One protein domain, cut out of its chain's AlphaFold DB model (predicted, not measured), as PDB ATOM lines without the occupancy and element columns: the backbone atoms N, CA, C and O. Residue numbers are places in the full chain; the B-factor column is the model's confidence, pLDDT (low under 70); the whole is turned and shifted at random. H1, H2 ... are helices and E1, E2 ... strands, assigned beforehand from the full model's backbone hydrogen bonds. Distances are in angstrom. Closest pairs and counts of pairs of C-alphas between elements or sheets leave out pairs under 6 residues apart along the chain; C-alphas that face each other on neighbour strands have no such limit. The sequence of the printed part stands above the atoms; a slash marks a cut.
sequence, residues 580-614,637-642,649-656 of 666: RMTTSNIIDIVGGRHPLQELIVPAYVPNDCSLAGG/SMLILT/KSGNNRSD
ATOM      1  N   ARG A 580     227.494 169.876  92.855       91.88
ATOM      2  CA  ARG A 580     228.865 169.942  93.367       91.88
ATOM      3  C   ARG A 580     229.743 168.932  92.632       91.88
ATOM      4  O   ARG A 580     229.777 167.764  93.004       91.88
ATOM      5  N   MET A 581     230.503 169.401  91.648       90.75
ATOM      6  CA  MET A 581     231.505 168.572  90.972       90.75
ATOM      7  C   MET A 581     232.572 168.080  91.963       90.75
ATOM      8  O   MET A 581     233.050 168.838  92.813       90.75
ATOM      9  N   THR A 582     232.954 166.805  91.855       85.00
ATOM     10  CA  THR A 582     234.021 166.184  92.654       85.00
ATOM     11  C   THR A 582     234.896 165.294  91.772       85.00
ATOM     12  O   THR A 582     234.433 164.765  90.770       85.00
ATOM     13  N   THR A 583     236.173 165.140  92.132       82.38
ATOM     14  CA  THR A 583     237.126 164.261  91.425       82.38
ATOM     15  C   THR A 583     237.076 162.807  91.904       82.38
ATOM     16  O   THR A 583     237.750 161.944  91.346       82.38
ATOM     17  N   SER A 584     236.308 162.523  92.957       79.88
ATOM     18  CA  SER A 584     236.057 161.170  93.449       79.88
ATOM     19  C   SER A 584     234.977 160.496  92.604       79.88
ATOM     20  O   SER A 584     234.019 161.142  92.198       79.88
ATOM     21  N   ASN A 585     235.095 159.184  92.383       82.06
ATOM     22  CA  ASN A 585     234.083 158.395  91.675       82.06
ATOM     23  C   ASN A 585     232.856 158.157  92.581       82.06
ATOM     24  O   ASN A 585     232.712 157.090  93.178       82.06
ATOM     25  N   ILE A 586     232.039 159.197  92.763       83.94
ATOM     26  CA  ILE A 586     230.859 159.235  93.635       83.94
ATOM     27  C   ILE A 586     229.751 160.011  92.915       83.94
ATOM     28  O   ILE A 586     229.985 161.107  92.410       83.94
ATOM     29  N   ILE A 587     228.538 159.461  92.920       88.00
ATOM     30  CA  ILE A 587     227.302 160.136  92.517       88.00
ATOM     31  C   ILE A 587     226.414 160.191  93.759       88.00
ATOM     32  O   ILE A 587     226.108 159.149  94.335       88.00
ATOM     33  N   ASP A 588     226.020 161.390  94.184       86.75
ATOM     34  CA  ASP A 588     225.165 161.598  95.356       86.75
ATOM     35  C   ASP A 588     224.092 162.646  95.021       86.75
ATOM     36  O   ASP A 588     224.384 163.825  94.806       86.75
ATOM     37  N   ILE A 589     222.850 162.183  94.902       91.19
ATOM     38  CA  ILE A 589     221.678 162.937  94.461       91.19
ATOM     39  C   ILE A 589     220.650 162.881  95.588       91.19
ATOM     40  O   ILE A 589     220.104 161.820  95.885       91.19
ATOM     41  N   VAL A 590     220.358 164.032  96.193       89.81
ATOM     42  CA  VAL A 590     219.352 164.170  97.255       89.81
ATOM     43  C   VAL A 590     218.104 164.835  96.681       89.81
ATOM     44  O   VAL A 590     218.179 165.934  96.133       89.81
ATOM     45  N   GLY A 591     216.951 164.181  96.814       86.38
ATOM     46  CA  GLY A 591     215.676 164.660  96.287       86.38
ATOM     47  C   GLY A 591     215.638 164.744  94.757       86.38
ATOM     48  O   GLY A 591     215.087 165.704  94.214       86.38
ATOM     49  N   GLY A 592     216.234 163.769  94.064       88.81
ATOM     50  CA  GLY A 592     216.343 163.725  92.606       88.81
ATOM     51  C   GLY A 592     214.987 163.755  91.899       88.81
ATOM     52  O   GLY A 592     214.052 163.046  92.275       88.81
ATOM     53  N   ARG A 593     214.879 164.593  90.861       88.00
ATOM     54  CA  ARG A 593     213.672 164.789  90.043       88.00
ATOM     55  C   ARG A 593     214.036 164.725  88.567       88.00
ATOM     56  O   ARG A 593     215.019 165.328  88.150       88.00
ATOM     57  N   HIS A 594     213.245 164.007  87.774       85.69
ATOM     58  CA  HIS A 594     213.440 163.913  86.326       85.69
ATOM     59  C   HIS A 594     212.807 165.141  85.635       85.69
ATOM     60  O   HIS A 594     211.575 165.218  85.609       85.69
ATOM     61  N   PRO A 595     213.584 166.046  84.996       84.88
ATOM     62  CA  PRO A 595     213.097 167.371  84.585       84.88
ATOM     63  C   PRO A 595     211.837 167.354  83.709       84.88
ATOM     64  O   PRO A 595     210.855 168.011  84.030       84.88
ATOM     65  N   LEU A 596     211.819 166.545  82.641       86.75
ATOM     66  CA  LEU A 596     210.656 166.454  81.745       86.75
ATOM     67  C   LEU A 596     209.450 165.742  82.384       86.75
ATOM     68  O   LEU A 596     208.309 166.151  82.184       86.75
ATOM     69  N   GLN A 597     209.686 164.684  83.169       83.44
ATOM     70  CA  GLN A 597     208.618 163.888  83.779       83.44
ATOM     71  C   GLN A 597     207.871 164.671  84.869       83.44
ATOM     72  O   GLN A 597     206.671 164.466  85.034       83.44
ATOM     73  N   GLU A 598     208.555 165.563  85.592       86.94
ATOM     74  CA  GLU A 598     207.948 166.440  86.600       86.94
ATOM     75  C   GLU A 598     206.923 167.410  85.987       86.94
ATOM     76  O   GLU A 598     205.875 167.641  86.583       86.94
ATOM     77  N   LEU A 599     207.164 167.908  84.767       86.62
ATOM     78  CA  LEU A 599     206.270 168.855  84.084       86.62
ATOM     79  C   LEU A 599     204.945 168.232  83.610       86.62
ATOM     80  O   LEU A 599     203.970 168.956  83.405       86.62
ATOM     81  N   ILE A 600     204.898 166.905  83.432       88.31
ATOM     82  CA  ILE A 600     203.724 166.182  82.907       88.31
ATOM     83  C   ILE A 600     202.919 165.428  83.978       88.31
ATOM     84  O   ILE A 600     201.904 164.812  83.652       88.31
ATOM     85  N   VAL A 601     203.331 165.470  85.252       83.44
ATOM     86  CA  VAL A 601     202.587 164.858  86.370       83.44
ATOM     87  C   VAL A 601     202.120 165.919  87.373       83.44
ATOM     88  O   VAL A 601     202.870 166.835  87.691       83.44
ATOM     89  N   PRO A 602     200.907 165.807  87.949       84.00
ATOM     90  CA  PRO A 602     200.413 166.781  88.930       84.00
ATOM     91  C   PRO A 602     201.118 166.687  90.295       84.00
ATOM     92  O   PRO A 602     200.958 167.572  91.132       84.00
ATOM     93  N   ALA A 603     201.864 165.606  90.539       86.19
ATOM     94  CA  ALA A 603     202.763 165.436  91.673       86.19
ATOM     95  C   ALA A 603     203.859 164.427  91.300       86.19
ATOM     96  O   ALA A 603     203.552 163.301  90.903       86.19
ATOM     97  N   TYR A 604     205.125 164.822  91.439       87.25
ATOM     98  CA  TYR A 604     206.286 163.943  91.288       87.25
ATOM     99  C   TYR A 604     206.797 163.523  92.675       87.25
ATOM    100  O   TYR A 604     206.775 164.325  93.610       87.25
ATOM    101  N   VAL A 605     207.253 162.277  92.823       88.38
ATOM    102  CA  VAL A 605     207.899 161.797  94.058       88.38
ATOM    103  C   VAL A 605     209.412 161.816  93.831       88.38
ATOM    104  O   VAL A 605     209.881 161.023  93.016       88.38
ATOM    105  N   PRO A 606     210.166 162.718  94.484       88.06
ATOM    106  CA  PRO A 606     211.614 162.765  94.342       88.06
ATOM    107  C   PRO A 606     212.267 161.553  95.012       88.06
ATOM    108  O   PRO A 606     211.812 161.117  96.071       88.06
ATOM    109  N   ASN A 607     213.348 161.047  94.418       84.44
ATOM    110  CA  ASN A 607     214.081 159.881  94.910       84.44
ATOM    111  C   ASN A 607     215.556 160.228  95.144       84.44
ATOM    112  O   ASN A 607     216.170 160.926  94.340       84.44
ATOM    113  N   ASP A 608     216.124 159.722  96.236       86.94
ATOM    114  CA  ASP A 608     217.557 159.831  96.508       86.94
ATOM    115  C   ASP A 608     218.323 158.737  95.742       86.94
ATOM    116  O   ASP A 608     217.857 157.597  95.652       86.94
ATOM    117  N   CYS A 609     219.512 159.055  95.230       84.25
ATOM    118  CA  CYS A 609     220.419 158.084  94.618       84.25
ATOM    119  C   CYS A 609     221.850 158.334  95.107       84.25
ATOM    120  O   CYS A 609     222.355 159.445  94.988       84.25
ATOM    121  N   SER A 610     222.496 157.312  95.671       84.81
ATOM    122  CA  SER A 610     223.865 157.404  96.193       84.81
ATOM    123  C   SER A 610     224.657 156.177  95.749       84.81
ATOM    124  O   SER A 610     224.273 155.040  96.043       84.81
ATOM    125  N   LEU A 611     225.736 156.407  95.004       83.25
ATOM    126  CA  LEU A 611     226.555 155.394  94.345       83.25
ATOM    127  C   LEU A 611     228.035 155.779  94.465       83.25
ATOM    128  O   LEU A 611     228.394 156.938  94.268       83.25
ATOM    129  N   ALA A 612     228.913 154.818  94.747       81.44
ATOM    130  CA  ALA A 612     230.359 155.038  94.761       81.44
ATOM    131  C   ALA A 612     231.093 153.948  93.975       81.44
ATOM    132  O   ALA A 612     230.841 152.756  94.151       81.44
ATOM    133  N   GLY A 613     232.031 154.352  93.121       76.75
ATOM    134  CA  GLY A 613     232.877 153.437  92.368       76.75
ATOM    135  C   GLY A 613     233.686 152.533  93.295       76.75
ATOM    136  O   GLY A 613     234.407 153.001  94.179       76.75
ATOM    137  N   GLY A 614     233.584 151.220  93.089       67.81
ATOM    138  CA  GLY A 614     234.384 150.255  93.840       67.81
ATOM    139  C   GLY A 614     235.877 150.412  93.539       67.81
ATOM    140  O   GLY A 614     236.259 150.667  92.398       67.81
ATOM    141  N   SER A 637     228.321 150.207  94.995       77.69
ATOM    142  CA  SER A 637     228.900 150.319  93.646       77.69
ATOM    143  C   SER A 637     228.007 149.749  92.539       77.69
ATOM    144  O   SER A 637     228.385 149.747  91.370       77.69
ATOM    145  N   MET A 638     226.821 149.247  92.897       77.88
ATOM    146  CA  MET A 638     225.841 148.671  91.977       77.88
ATOM    147  C   MET A 638     224.428 148.835  92.548       77.88
ATOM    148  O   MET A 638     224.176 148.465  93.695       77.88
ATOM    149  N   LEU A 639     223.499 149.338  91.731       78.50
ATOM    150  CA  LEU A 639     222.083 149.490  92.069       78.50
ATOM    151  C   LEU A 639     221.238 148.485  91.269       78.50
ATOM    152  O   LEU A 639     221.258 148.489  90.041       78.50
ATOM    153  N   ILE A 640     220.485 147.620  91.959       81.62
ATOM    154  CA  ILE A 640     219.648 146.582  91.333       81.62
ATOM    155  C   ILE A 640     218.165 146.933  91.518       81.62
ATOM    156  O   ILE A 640     217.539 146.582  92.519       81.62
ATOM    157  N   LEU A 641     217.585 147.626  90.535       80.38
ATOM    158  CA  LEU A 641     216.172 148.021  90.539       80.38
ATOM    159  C   LEU A 641     215.251 146.866  90.111       80.38
ATOM    160  O   LEU A 641     215.227 146.452  88.953       80.38
ATOM    161  N   THR A 642     214.417 146.391  91.040       84.62
ATOM    162  CA  THR A 642     213.352 145.401  90.790       84.62
ATOM    163  C   THR A 642     211.997 145.927  91.278       84.62
ATOM    164  O   THR A 642     211.931 146.938  91.972       84.62
ATOM    165  N   LYS A 649     210.556 152.606  87.649       71.81
ATOM    166  CA  LYS A 649     211.944 152.101  87.482       71.81
ATOM    167  C   LYS A 649     212.694 152.647  86.255       71.81
ATOM    168  O   LYS A 649     213.883 152.928  86.348       71.81
ATOM    169  N   SER A 650     212.019 152.789  85.113       61.16
ATOM    170  CA  SER A 650     212.597 153.363  83.886       61.16
ATOM    171  C   SER A 650     212.792 154.880  83.963       61.16
ATOM    172  O   SER A 650     213.707 155.396  83.333       61.16
ATOM    173  N   GLY A 651     211.972 155.580  84.754       52.91
ATOM    174  CA  GLY A 651     212.161 156.990  85.085       52.91
ATOM    175  C   GLY A 651     213.352 157.200  86.022       52.91
ATOM    176  O   GLY A 651     214.165 158.074  85.750       52.91
ATOM    177  N   ASN A 652     213.518 156.354  87.049       50.09
ATOM    178  CA  ASN A 652     214.680 156.422  87.951       50.09
ATOM    179  C   ASN A 652     215.987 156.113  87.210       50.09
ATOM    180  O   ASN A 652     216.931 156.885  87.251       50.09
ATOM    181  N   ASN A 653     216.012 155.052  86.398       48.06
ATOM    182  CA  ASN A 653     217.162 154.778  85.529       48.06
ATOM    183  C   ASN A 653     217.421 155.872  84.470       48.06
ATOM    184  O   ASN A 653     218.443 155.798  83.799       48.06
ATOM    185  N   ARG A 654     216.525 156.853  84.276       47.69
ATOM    186  CA  ARG A 654     216.757 158.031  83.421       47.69
ATOM    187  C   ARG A 654     217.116 159.297  84.210       47.69
ATOM    188  O   ARG A 654     217.798 160.137  83.646       47.69
ATOM    189  N   SER A 655     216.742 159.422  85.488       49.72
ATOM    190  CA  SER A 655     217.318 160.447  86.380       49.72
ATOM    191  C   SER A 655     218.752 160.119  86.788       49.72
ATOM    192  O   SER A 655     219.565 161.022  86.938       49.72
ATOM    193  N   ASP A 656     219.063 158.832  86.936       43.81
ATOM    194  CA  ASP A 656     220.340 158.361  87.480       43.81
ATOM    195  C   ASP A 656     221.395 158.132  86.377       43.81
ATOM    196  O   ASP A 656     222.581 157.974  86.661       43.81
TER     197      ASP A 656
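Overview. This is residues 580 to 614, 637 to 642 and 649 to 656 of the 666 residues of the protein "Putative mismatched DNA binding protein" of Chaetomium thermophilum (strain DSM 1495 / CBS 144.50 / IMI 039719) (UniProt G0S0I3). A narrow ribbon of two antiparallel strands, E1 and E2, lies along the longest axis, and at one end of it the chain swings out through the short helix H1 and a loop, which lengthen the model on that side, before it folds back into E2. A second small helix, H2, sits near the end of the ribbon where E1 ends and E2 begins; residues 580 to 585 curve round at the other end, and the separate piece 637 to 642 runs on the side of E2 away from E1. The printed part has 49 residues, with two named strands and two named helices in the order E1, H1, E2, H2; the sheet's order is E1 - E2, and the class is mixed, helices and strands. The whole is loose, with a radius of gyration of the C-alphas of 12.3 A, and flat, spanning 37 by 28 by 13 A.

Arrangement. Strand E1, residues 586 to 592, and strand E2, residues 607 to 612, are antiparallel neighbours, with 175 degrees between their directions. The C-alphas of Ile 586 and Ala 612 face each other at 4.4 A, and those of Gly 592 and Asn 607 at 5.0 A. N 589 and O 609 are within hydrogen-bond range at 2.8 A, as are N 607 and O 592 at 3.0 A. Helix H1, residues 595 to 599, follows E1 after a tight link of 2 residues. A short link of 7 residues joins H1 to E2. Helix H2, residues 649 to 655, is close to H1 but not clearly touching; their closest C-alphas, those of Gln 597 and Gly 651, are 7.9 A apart. The closest C-alphas of H2 and E1 are those of Ser 655 and Gly 592, 7.1 A apart. For H2 and E2 they are those of Asn 652 and Asn 607, 7.8 A apart. In H2 every O i to N i+4 pair is within hydrogen-bond range; in H1 0 of 1 is, and 1 of 2 O i to N i+3 pairs.

Along the chain. E1 begins at C-alpha 586, at (230.859, 159.235, 93.635), and is 15.2 A long from first to last C-alpha. H1 measures 7.0 A. E2 begins at C-alpha 607, at (214.081, 159.881, 94.910), and is 17.0 A long. H2 measures 10.0 A and ends at C-alpha 655, at (217.318, 160.447, 86.380).

Size, cuts and confidence. The two C-alphas farthest apart, those of Pro 602 and Gly 614, are 38.1 A from each other. Residues 615 to 636 are not printed, and C-alphas 614 and 637 are 5.5 A apart across that cut. Residues 643 to 648 are not printed either, with 7.6 A between C-alphas 642 and 649. The link from E2 to H2 runs across these cuts; of the links that are printed whole, none is long. The mean pLDDT of the printed part is 79.4; residue 614 and residues 650 to 656 are under 70.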